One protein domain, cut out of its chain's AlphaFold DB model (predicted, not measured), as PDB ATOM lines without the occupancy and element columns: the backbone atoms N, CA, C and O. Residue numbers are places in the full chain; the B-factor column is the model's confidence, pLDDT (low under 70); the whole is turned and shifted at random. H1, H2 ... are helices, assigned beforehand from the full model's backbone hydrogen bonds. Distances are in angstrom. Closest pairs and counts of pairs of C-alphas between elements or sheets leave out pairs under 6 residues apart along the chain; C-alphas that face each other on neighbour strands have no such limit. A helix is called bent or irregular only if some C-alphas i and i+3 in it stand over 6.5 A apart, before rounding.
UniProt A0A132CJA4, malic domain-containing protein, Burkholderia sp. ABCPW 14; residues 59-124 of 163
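AT A GLANCE: This is residues 59 to 124 of the 163 residues of the protein "malic domain-containing protein" of Burkholderia sp. ABCPW 14 (UniProt A0A132CJA4). Three short helices, H2, H3 and H4, make a triangular core, their centres each 11.9 A from one another; H1 crosses H3 on one side of this triangle, and H5 packs on residues 75 to 79 of H2 at the other end of the domain. H2 is in the middle and touches H3, H4 and H5, while residues 120 to 124 make a tail with no named element after H5. The printed part has 66 residues, with five named helices in the order H1, H2, H3, H4, H5 and no named strand; the class is all helix, and the packing is mostly crossed. The whole is compact, with a radius of gyration of the C-alphas of 11.7 A, and spans 35 by 23 by 20 A, only just elongated.

IN THESE COORDINATES: H1 holds residues 59 to 71 and begins at C-alpha 59 (225.594, 97.289, 302.853); it is 18.7 A long from first to last C-alpha. H2, residues 75 to 88, is the longest helix by residues, 19.9 A from C-alpha 75 at (207.524, 111.629, 298.645) to C-alpha 88. H3, residues 90 to 99, is 14.2 A long. H4, residues 101 to 109, is 11.6 A long and only just irregular: C-alphas 103 and 106 are 6.7 A apart. H5, residues 112 to 119, is 10.4 A long and ends at C-alpha 119 (206.820, 122.413, 291.899).

HOW THE PARTS SIT: H2 is the hub. With residues 82 to 86 alone it touches H3, at a steep tilt of 42 degrees, opposite ways, a helical hairpin; the closest C-alphas, of Glu 86 and Phe 93, are 5.2 A apart. With residues 75 to 79 alone H2 touches H4, about perpendicular at 90 degrees, the closest C-alphas being those of Tyr 79 and Ile 107, 6.1 A apart. The same residues of H2 touch H5, about perpendicular at 85 degrees; the closest C-alphas, of Leu 76 and Val 116, are 6.5 A apart. H1 touches H3 with residues 61 to 66 alone, the same way at a tilt of 69 degrees, only just steep; the closest C-alphas, of Val 62 and Thr 96, are 5.7 A apart. H1 and H2 are close but not clearly touching, the closest C-alphas, of Leu 69 and Arg 78, being 6.1 A apart. H1 is apart from H4 and H5, and H3 is apart from H5. In H1, H2, H3 and H5 every O i to N i+4 pair is within hydrogen-bond range; in H4, 3 of 5 are.

THE WHOLE: The two C-alphas farthest apart, of Glu 59 and Gly 121, are 35.6 A from each other. The printed part has no cut, and its four links between helices are tight. The mean pLDDT of the printed part is 74.4, and residues 109 to 124 are under 70.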
ATOM      1  N   GLU A  59     226.790  97.679 302.118       78.62
ATOM      2  CA  GLU A  59     225.594  97.289 302.853       78.62
ATOM      3  C   GLU A  59     225.263  98.301 303.954       78.62
ATOM      4  O   GLU A  59     224.147  98.807 303.991       78.62
ATOM      5  N   ARG A  60     226.248  98.705 304.773       83.38
ATOM      6  CA  ARG A  60     226.041  99.741 305.806       83.38
ATOM      7  C   ARG A  60     225.647 101.097 305.231       83.38
ATOM      8  O   ARG A  60     224.902 101.850 305.850       83.38
ATOM      9  N   ARG A  61     226.174 101.442 304.056       82.62
ATOM     10  CA  ARG A  61     225.851 102.719 303.406       82.62
ATOM     11  C   ARG A  61     224.424 102.712 302.883       82.62
ATOM     12  O   ARG A  61     223.735 103.714 303.040       82.62
ATOM     13  N   VAL A  62     223.988 101.589 302.315       85.06
ATOM     14  CA  VAL A  62     222.594 101.382 301.906       85.06
ATOM     15  C   VAL A  62     221.674 101.400 303.123       85.06
ATOM     16  O   VAL A  62     220.672 102.098 303.091       85.06
ATOM     17  N   GLU A  63     222.039 100.732 304.218       87.69
ATOM     18  CA  GLU A  63     221.275 100.752 305.473       87.69
ATOM     19  C   GLU A  63     221.063 102.184 305.983       87.69
ATOM     20  O   GLU A  63     219.930 102.592 306.212       87.69
ATOM     21  N   ARG A  64     222.123 103.002 306.039       88.50
ATOM     22  CA  ARG A  64     222.018 104.418 306.427       88.50
ATOM     23  C   ARG A  64     221.109 105.222 305.494       88.50
ATOM     24  O   ARG A  64     220.371 106.090 305.953       88.50
ATOM     25  N   VAL A  65     221.194 104.968 304.188       88.69
ATOM     26  CA  VAL A  65     220.343 105.619 303.184       88.69
ATOM     27  C   VAL A  65     218.878 105.236 303.389       88.69
ATOM     28  O   VAL A  65     218.029 106.123 303.384       88.69
ATOM     29  N   LEU A  66     218.590 103.953 303.618       89.19
ATOM     30  CA  LEU A  66     217.241 103.457 303.889       89.19
ATOM     31  C   LEU A  66     216.680 104.050 305.184       89.19
ATOM     32  O   LEU A  66     215.594 104.618 305.149       89.19
ATOM     33  N   SER A  67     217.447 104.044 306.279       89.81
ATOM     34  CA  SER A  67     217.017 104.660 307.541       89.81
ATOM     35  C   SER A  67     216.731 106.155 307.396       89.81
ATOM     36  O   SER A  67     215.829 106.672 308.042       89.81
ATOM     37  N   HIS A  68     217.476 106.868 306.547       89.81
ATOM     38  CA  HIS A  68     217.181 108.273 306.274       89.81
ATOM     39  C   HIS A  68     215.889 108.438 305.462       89.81
ATOM     40  O   HIS A  68     215.063 109.281 305.798       89.81
ATOM     41  N   LEU A  69     215.687 107.606 304.435       88.50
ATOM     42  CA  LEU A  69     214.467 107.588 303.620       88.50
ATOM     43  C   LEU A  69     213.209 107.218 304.423       88.50
ATOM     44  O   LEU A  69     212.116 107.647 304.057       88.50
ATOM     45  N   ASP A  70     213.361 106.436 305.494       88.50
ATOM     46  CA  ASP A  70     212.283 106.064 306.421       88.50
ATOM     47  C   ASP A  70     211.824 107.225 307.310       88.50
ATOM     48  O   ASP A  70     210.664 107.259 307.704       88.50
ATOM     49  N   VAL A  71     212.715 108.175 307.612       90.12
ATOM     50  CA  VAL A  71     212.410 109.355 308.443       90.12
ATOM     51  C   VAL A  71     211.809 110.496 307.622       90.12
ATOM     52  O   VAL A  71     211.143 111.367 308.170       90.12
ATOM     53  N   LEU A  72     212.050 110.528 306.311       85.88
ATOM     54  CA  LEU A  72     211.417 111.510 305.435       85.88
ATOM     55  C   LEU A  72     209.940 111.157 305.296       85.88
ATOM     56  O   LEU A  72     209.643 110.052 304.857       85.88
ATOM     57  N   ASP A  73     209.040 112.081 305.625       79.56
ATOM     58  CA  ASP A  73     207.587 111.853 305.582       79.56
ATOM     59  C   ASP A  73     206.992 112.029 304.174       79.56
ATOM     60  O   ASP A  73     206.023 111.361 303.816       79.56
ATOM     61  N   ASP A  74     207.611 112.888 303.362       79.81
ATOM     62  CA  ASP A  74     207.113 113.351 302.065       79.81
ATOM     63  C   ASP A  74     207.808 112.661 300.874       79.81
ATOM     64  O   ASP A  74     209.032 112.495 300.850       79.81
ATOM     65  N   ASP A  75     207.026 112.285 299.860       77.56
ATOM     66  CA  ASP A  75     207.524 111.629 298.645       77.56
ATOM     67  C   ASP A  75     208.370 112.570 297.784       77.56
ATOM     68  O   ASP A  75     209.371 112.133 297.208       77.56
ATOM     69  N   LEU A  76     208.061 113.871 297.768       76.19
ATOM     70  CA  LEU A  76     208.901 114.871 297.110       76.19
ATOM     71  C   LEU A  76     210.259 114.987 297.825       76.19
ATOM     72  O   LEU A  76     211.303 114.945 297.170       76.19
ATOM     73  N   ALA A  77     210.294 115.045 299.158       77.88
ATOM     74  CA  ALA A  77     211.550 115.029 299.913       77.88
ATOM     75  C   ALA A  77     212.388 113.760 299.647       77.88
ATOM     76  O   ALA A  77     213.606 113.849 299.446       77.88
ATOM     77  N   ARG A  78     211.743 112.585 299.583       83.69
ATOM     78  CA  ARG A  78     212.401 111.318 299.216       83.69
ATOM     79  C   ARG A  78     212.957 111.368 297.793       83.69
ATOM     80  O   ARG A  78     214.101 110.969 297.588       83.69
ATOM     81  N   TYR A  79     212.202 111.901 296.833       79.88
ATOM     82  CA  TYR A  79     212.652 112.080 295.451       79.88
ATOM     83  C   TYR A  79     213.910 112.953 295.372       79.88
ATOM     84  O   TYR A  79     214.921 112.544 294.801       79.88
ATOM     85  N   VAL A  80     213.893 114.125 296.011       79.19
ATOM     86  CA  VAL A  80     215.034 115.056 296.013       79.19
ATOM     87  C   VAL A  80     216.280 114.405 296.601       79.19
ATOM     88  O   VAL A  80     217.377 114.550 296.059       79.19
ATOM     89  N   TYR A  81     216.117 113.656 297.691       84.94
ATOM     90  CA  TYR A  81     217.218 112.931 298.305       84.94
ATOM     91  C   TYR A  81     217.771 111.823 297.396       84.94
ATOM     92  O   TYR A  81     218.989 111.663 297.306       84.94
ATOM     93  N   LEU A  82     216.906 111.084 296.694       84.75
ATOM     94  CA  LEU A  82     217.310 110.038 295.750       84.75
ATOM     95  C   LEU A  82     218.081 110.605 294.550       84.75
ATOM     96  O   LEU A  82     219.127 110.060 294.205       84.75
ATOM     97  N   ILE A  83     217.633 111.724 293.976       79.06
ATOM     98  CA  ILE A  83     218.348 112.416 292.889       79.06
ATOM     99  C   ILE A  83     219.707 112.947 293.368       79.06
ATOM    100  O   ILE A  83     220.725 112.811 292.684       79.06
ATOM    101  N   ASP A  84     219.772 113.511 294.576       80.19
ATOM    102  CA  ASP A  84     221.044 113.944 295.160       80.19
ATOM    103  C   ASP A  84     221.968 112.753 295.487       80.19
ATOM    104  O   ASP A  84     223.194 112.867 295.434       80.19
ATOM    105  N   LEU A  85     221.413 111.586 295.830       83.19
ATOM    106  CA  LEU A  85     222.176 110.357 296.048       83.19
ATOM    107  C   LEU A  85     222.770 109.817 294.743       83.19
ATOM    108  O   LEU A  85     223.965 109.523 294.721       83.19
ATOM    109  N   GLU A  86     221.984 109.740 293.667       78.75
ATOM    110  CA  GLU A  86     222.452 109.364 292.325       78.75
ATOM    111  C   GLU A  86     223.621 110.257 291.885       78.75
ATOM    112  O   GLU A  86     224.688 109.780 291.497       78.75
ATOM    113  N   ALA A  87     223.461 111.570 292.071       70.50
ATOM    114  CA  ALA A  87     224.455 112.584 291.747       70.50
ATOM    115  C   ALA A  87     225.803 112.417 292.469       70.50
ATOM    116  O   ALA A  87     226.811 112.941 291.978       70.50
ATOM    117  N   ARG A  88     225.817 111.761 293.636       73.56
ATOM    118  CA  ARG A  88     227.000 111.554 294.487       73.56
ATOM    119  C   ARG A  88     227.584 110.152 294.354       73.56
ATOM    120  O   ARG A  88     228.807 110.005 294.411       73.56
ATOM    121  N   ASN A  89     226.734 109.133 294.258       76.00
ATOM    122  CA  ASN A  89     227.139 107.735 294.213       76.00
ATOM    123  C   ASN A  89     226.079 106.862 293.530       76.00
ATOM    124  O   ASN A  89     225.134 106.381 294.163       76.00
ATOM    125  N   GLU A  90     226.304 106.586 292.252       74.31
ATOM    126  CA  GLU A  90     225.395 105.797 291.423       74.31
ATOM    127  C   GLU A  90     225.278 104.338 291.918       74.31
ATOM    128  O   GLU A  90     224.202 103.741 291.913       74.31
ATOM    129  N   THR A  91     226.363 103.774 292.463       78.00
ATOM    130  CA  THR A  91     226.365 102.398 292.997       78.00
ATOM    131  C   THR A  91     225.442 102.248 294.210       78.00
ATOM    132  O   THR A  91     224.673 101.291 294.293       78.00
ATOM    133  N   VAL A  92     225.510 103.179 295.169       80.69
ATOM    134  CA  VAL A  92     224.642 103.160 296.360       80.69
ATOM    135  C   VAL A  92     223.195 103.437 295.963       80.69
ATOM    136  O   VAL A  92     222.294 102.785 296.492       80.69
ATOM    137  N   PHE A  93     222.971 104.344 295.010       82.38
ATOM    138  CA  PHE A  93     221.647 104.646 294.475       82.38
ATOM    139  C   PHE A  93     220.963 103.401 293.898       82.38
ATOM    140  O   PHE A  93     219.928 102.979 294.419       82.38
ATOM    141  N   TYR A  94     221.574 102.731 292.915       78.00
ATOM    142  CA  TYR A  94     220.965 101.533 292.330       78.00
ATOM    143  C   TYR A  94     220.815 100.408 293.346       78.00
ATOM    144  O   TYR A  94     219.785  99.736 293.364       78.00
ATOM    145  N   LYS A  95     221.791 100.209 294.241       81.50
ATOM    146  CA  LYS A  95     221.675  99.183 295.287       81.50
ATOM    147  C   LYS A  95     220.493  99.457 296.223       81.50
ATOM    148  O   LYS A  95     219.805  98.515 296.609       81.50
ATOM    149  N   THR A  96     220.231 100.725 296.541       84.50
ATOM    150  CA  THR A  96     219.085 101.147 297.359       84.50
ATOM    151  C   THR A  96     217.769 100.879 296.632       84.50
ATOM    152  O   THR A  96     216.892 100.230 297.194       84.50
ATOM    153  N   ILE A  97     217.642 101.277 295.362       83.38
ATOM    154  CA  ILE A  97     216.413 101.041 294.582       83.38
ATOM    155  C   ILE A  97     216.139  99.544 294.436       83.38
ATOM    156  O   ILE A  97     215.013  99.095 294.645       83.38
ATOM    157  N   MET A  98     217.173  98.753 294.138       80.69
ATOM    158  CA  MET A  98     217.051  97.302 293.977       80.69
ATOM    159  C   MET A  98     216.719  96.570 295.285       80.69
ATOM    160  O   MET A  98     216.243  95.440 295.230       80.69
ATOM    161  N   SER A  99     216.939  97.185 296.453       83.12
ATOM    162  CA  SER A  99     216.558  96.586 297.741       83.12
ATOM    163  C   SER A  99     215.039  96.533 297.942       83.12
ATOM    164  O   SER A  99     214.527  95.569 298.507       83.12
ATOM    165  N   ALA A 100     214.310  97.535 297.440       81.75
ATOM    166  CA  ALA A 100     212.857  97.630 297.552       81.75
ATOM    167  C   ALA A 100     212.253  98.362 296.335       81.75
ATOM    168  O   ALA A 100     211.737  99.476 296.463       81.75
ATOM    169  N   PRO A 101     212.266  97.748 295.136       78.00
ATOM    170  CA  PRO A 101     211.876  98.431 293.901       78.00
ATOM    171  C   PRO A 101     210.412  98.884 293.922       78.00
ATOM    172  O   PRO A 101     210.101  99.980 293.472       78.00
ATOM    173  N   ARG A 102     209.512  98.098 294.529       76.56
ATOM    174  CA  ARG A 102     208.088  98.460 294.665       76.56
ATOM    175  C   ARG A 102     207.857  99.756 295.446       76.56
ATOM    176  O   ARG A 102     206.851 100.409 295.218       76.56
ATOM    177  N   ARG A 103     208.768 100.109 296.357       82.31
ATOM    178  CA  ARG A 103     208.682 101.329 297.167       82.31
ATOM    179  C   ARG A 103     209.239 102.546 296.430       82.31
ATOM    180  O   ARG A 103     208.666 103.620 296.527       82.31
ATOM    181  N   PHE A 104     210.352 102.385 295.715       82.75
ATOM    182  CA  PHE A 104     211.092 103.520 295.150       82.75
ATOM    183  C   PHE A 104     210.756 103.837 293.691       82.75
ATOM    184  O   PHE A 104     210.879 104.988 293.286       82.75
ATOM    185  N   ILE A 105     210.306 102.858 292.899       80.12
ATOM    186  CA  ILE A 105     209.945 103.086 291.490       80.12
ATOM    187  C   ILE A 105     208.796 104.102 291.329       80.12
ATOM    188  O   ILE A 105     208.958 105.003 290.508       80.12
ATOM    189  N   PRO A 106     207.697 104.053 292.112       78.31
ATOM    190  CA  PRO A 106     206.623 105.052 292.002       78.31
ATOM    191  C   PRO A 106     207.086 106.478 292.343       78.31
ATOM    192  O   PRO A 106     206.646 107.454 291.743       78.31
ATOM    193  N   ILE A 107     208.035 106.612 293.273       77.38
ATOM    194  CA  ILE A 107     208.609 107.912 293.648       77.38
ATOM    195  C   ILE A 107     209.453 108.484 292.494       77.38
ATOM    196  O   ILE A 107     209.457 109.690 292.273       77.38
ATOM    197  N   LEU A 108     210.155 107.631 291.740       74.75
ATOM    198  CA  LEU A 108     211.096 108.044 290.690       74.75
ATOM    199  C   LEU A 108     210.485 108.243 289.299       74.75
ATOM    200  O   LEU A 108     211.150 108.849 288.462       74.75
ATOM    201  N   TYR A 109     209.284 107.725 289.031       64.12
ATOM    202  CA  TYR A 109     208.705 107.725 287.681       64.12
ATOM    203  C   TYR A 109     207.329 108.392 287.580       64.12
ATOM    204  O   TYR A 109     207.172 109.255 286.725       64.12
ATOM    205  N   ASP A 110     206.346 108.033 288.414       55.69
ATOM    206  CA  ASP A 110     204.959 108.523 288.287       55.69
ATOM    207  C   ASP A 110     204.150 108.191 289.564       55.69
ATOM    208  O   ASP A 110     204.290 107.064 290.056       55.69
ATOM    209  N   PRO A 111     203.304 109.083 290.129       56.22
ATOM    210  CA  PRO A 111     202.992 110.469 289.741       56.22
ATOM    211  C   PRO A 111     203.868 111.532 290.424       56.22
ATOM    212  O   PRO A 111     203.812 112.705 290.069       56.22
ATOM    213  N   THR A 112     204.726 111.138 291.367       57.62
ATOM    214  CA  THR A 112     205.538 112.071 292.171       57.62
ATOM    215  C   THR A 112     206.414 112.980 291.308       57.62
ATOM    216  O   THR A 112     206.542 114.165 291.592       57.62
ATOM    217  N   VAL A 113     206.979 112.464 290.208       59.19
ATOM    218  CA  VAL A 113     207.756 113.265 289.243       59.19
ATOM    219  C   VAL A 113     206.918 114.370 288.606       59.19
ATOM    220  O   VAL A 113     207.446 115.454 288.372       59.19
ATOM    221  N   ALA A 114     205.630 114.132 288.347       54.22
ATOM    222  CA  ALA A 114     204.731 115.143 287.799       54.22
ATOM    223  C   ALA A 114     204.515 116.281 288.809       54.22
ATOM    224  O   ALA A 114     204.648 117.448 288.445       54.22
ATOM    225  N   ASP A 115     204.306 115.949 290.085       56.88
ATOM    226  CA  ASP A 115     204.183 116.931 291.169       56.88
ATOM    227  C   ASP A 115     205.485 117.705 291.389       56.88
ATOM    228  O   ASP A 115     205.466 118.928 291.556       56.88
ATOM    229  N   VAL A 116     206.639 117.030 291.296       53.81
ATOM    230  CA  VAL A 116     207.936 117.712 291.319       53.81
ATOM    231  C   VAL A 116     208.031 118.652 290.114       53.81
ATOM    232  O   VAL A 116     208.428 119.794 290.302       53.81
ATOM    233  N   CYS A 117     207.649 118.229 288.896       51.19
ATOM    234  CA  CYS A 117     207.656 119.032 287.648       51.19
ATOM    235  C   CYS A 117     206.776 120.277 287.737       51.19
ATOM    236  O   CYS A 117     207.142 121.325 287.206       51.19
ATOM    237  N   LEU A 118     205.673 120.194 288.476       52.25
ATOM    238  CA  LEU A 118     204.807 121.331 288.771       52.25
ATOM    239  C   LEU A 118     205.401 122.241 289.863       52.25
ATOM    240  O   LEU A 118     205.284 123.463 289.775       52.25
ATOM    241  N   ALA A 119     206.104 121.677 290.850       53.03
ATOM    242  CA  ALA A 119     206.820 122.413 291.899       53.03
ATOM    243  C   ALA A 119     208.222 122.928 291.473       53.03
ATOM    244  O   ALA A 119     208.839 123.733 292.182       53.03
ATOM    245  N   PHE A 120     208.726 122.501 290.306       48.66
ATOM    246  CA  PHE A 120     210.112 122.626 289.808       48.66
ATOM    247  C   PHE A 120     210.550 124.064 289.462       48.66
ATOM    248  O   PHE A 120     211.663 124.262 288.975       48.66
ATOM    249  N   GLY A 121     209.739 125.085 289.760       44.06
ATOM    250  CA  GLY A 121     210.154 126.489 289.666       44.06
ATOM    251  C   GLY A 121     211.259 126.878 290.661       44.06
ATOM    252  O   GLY A 121     212.050 127.768 290.367       44.06
ATOM    253  N   ASN A 122     211.369 126.190 291.807       39.38
ATOM    254  CA  ASN A 122     212.253 126.597 292.916       39.38
ATOM    255  C   ASN A 122     213.368 125.598 293.280       39.38
ATOM    256  O   ASN A 122     214.201 125.902 294.137       39.38
ATOM    257  N   LEU A 123     213.416 124.410 292.666       46.44
ATOM    258  CA  LEU A 123     214.276 123.311 293.132       46.44
ATOM    259  C   LEU A 123     215.603 123.143 292.363       46.44
ATOM    260  O   LEU A 123     216.358 122.197 292.598       46.44
ATOM    261  N   TYR A 124     215.923 124.074 291.461       40.12
ATOM    262  CA  TYR A 124     217.161 124.065 290.679       40.12
ATOM    263  C   TYR A 124     218.381 124.416 291.548       40.12
ATOM    264  O   TYR A 124     218.793 125.568 291.650       40.12
TER     265      TYR A 124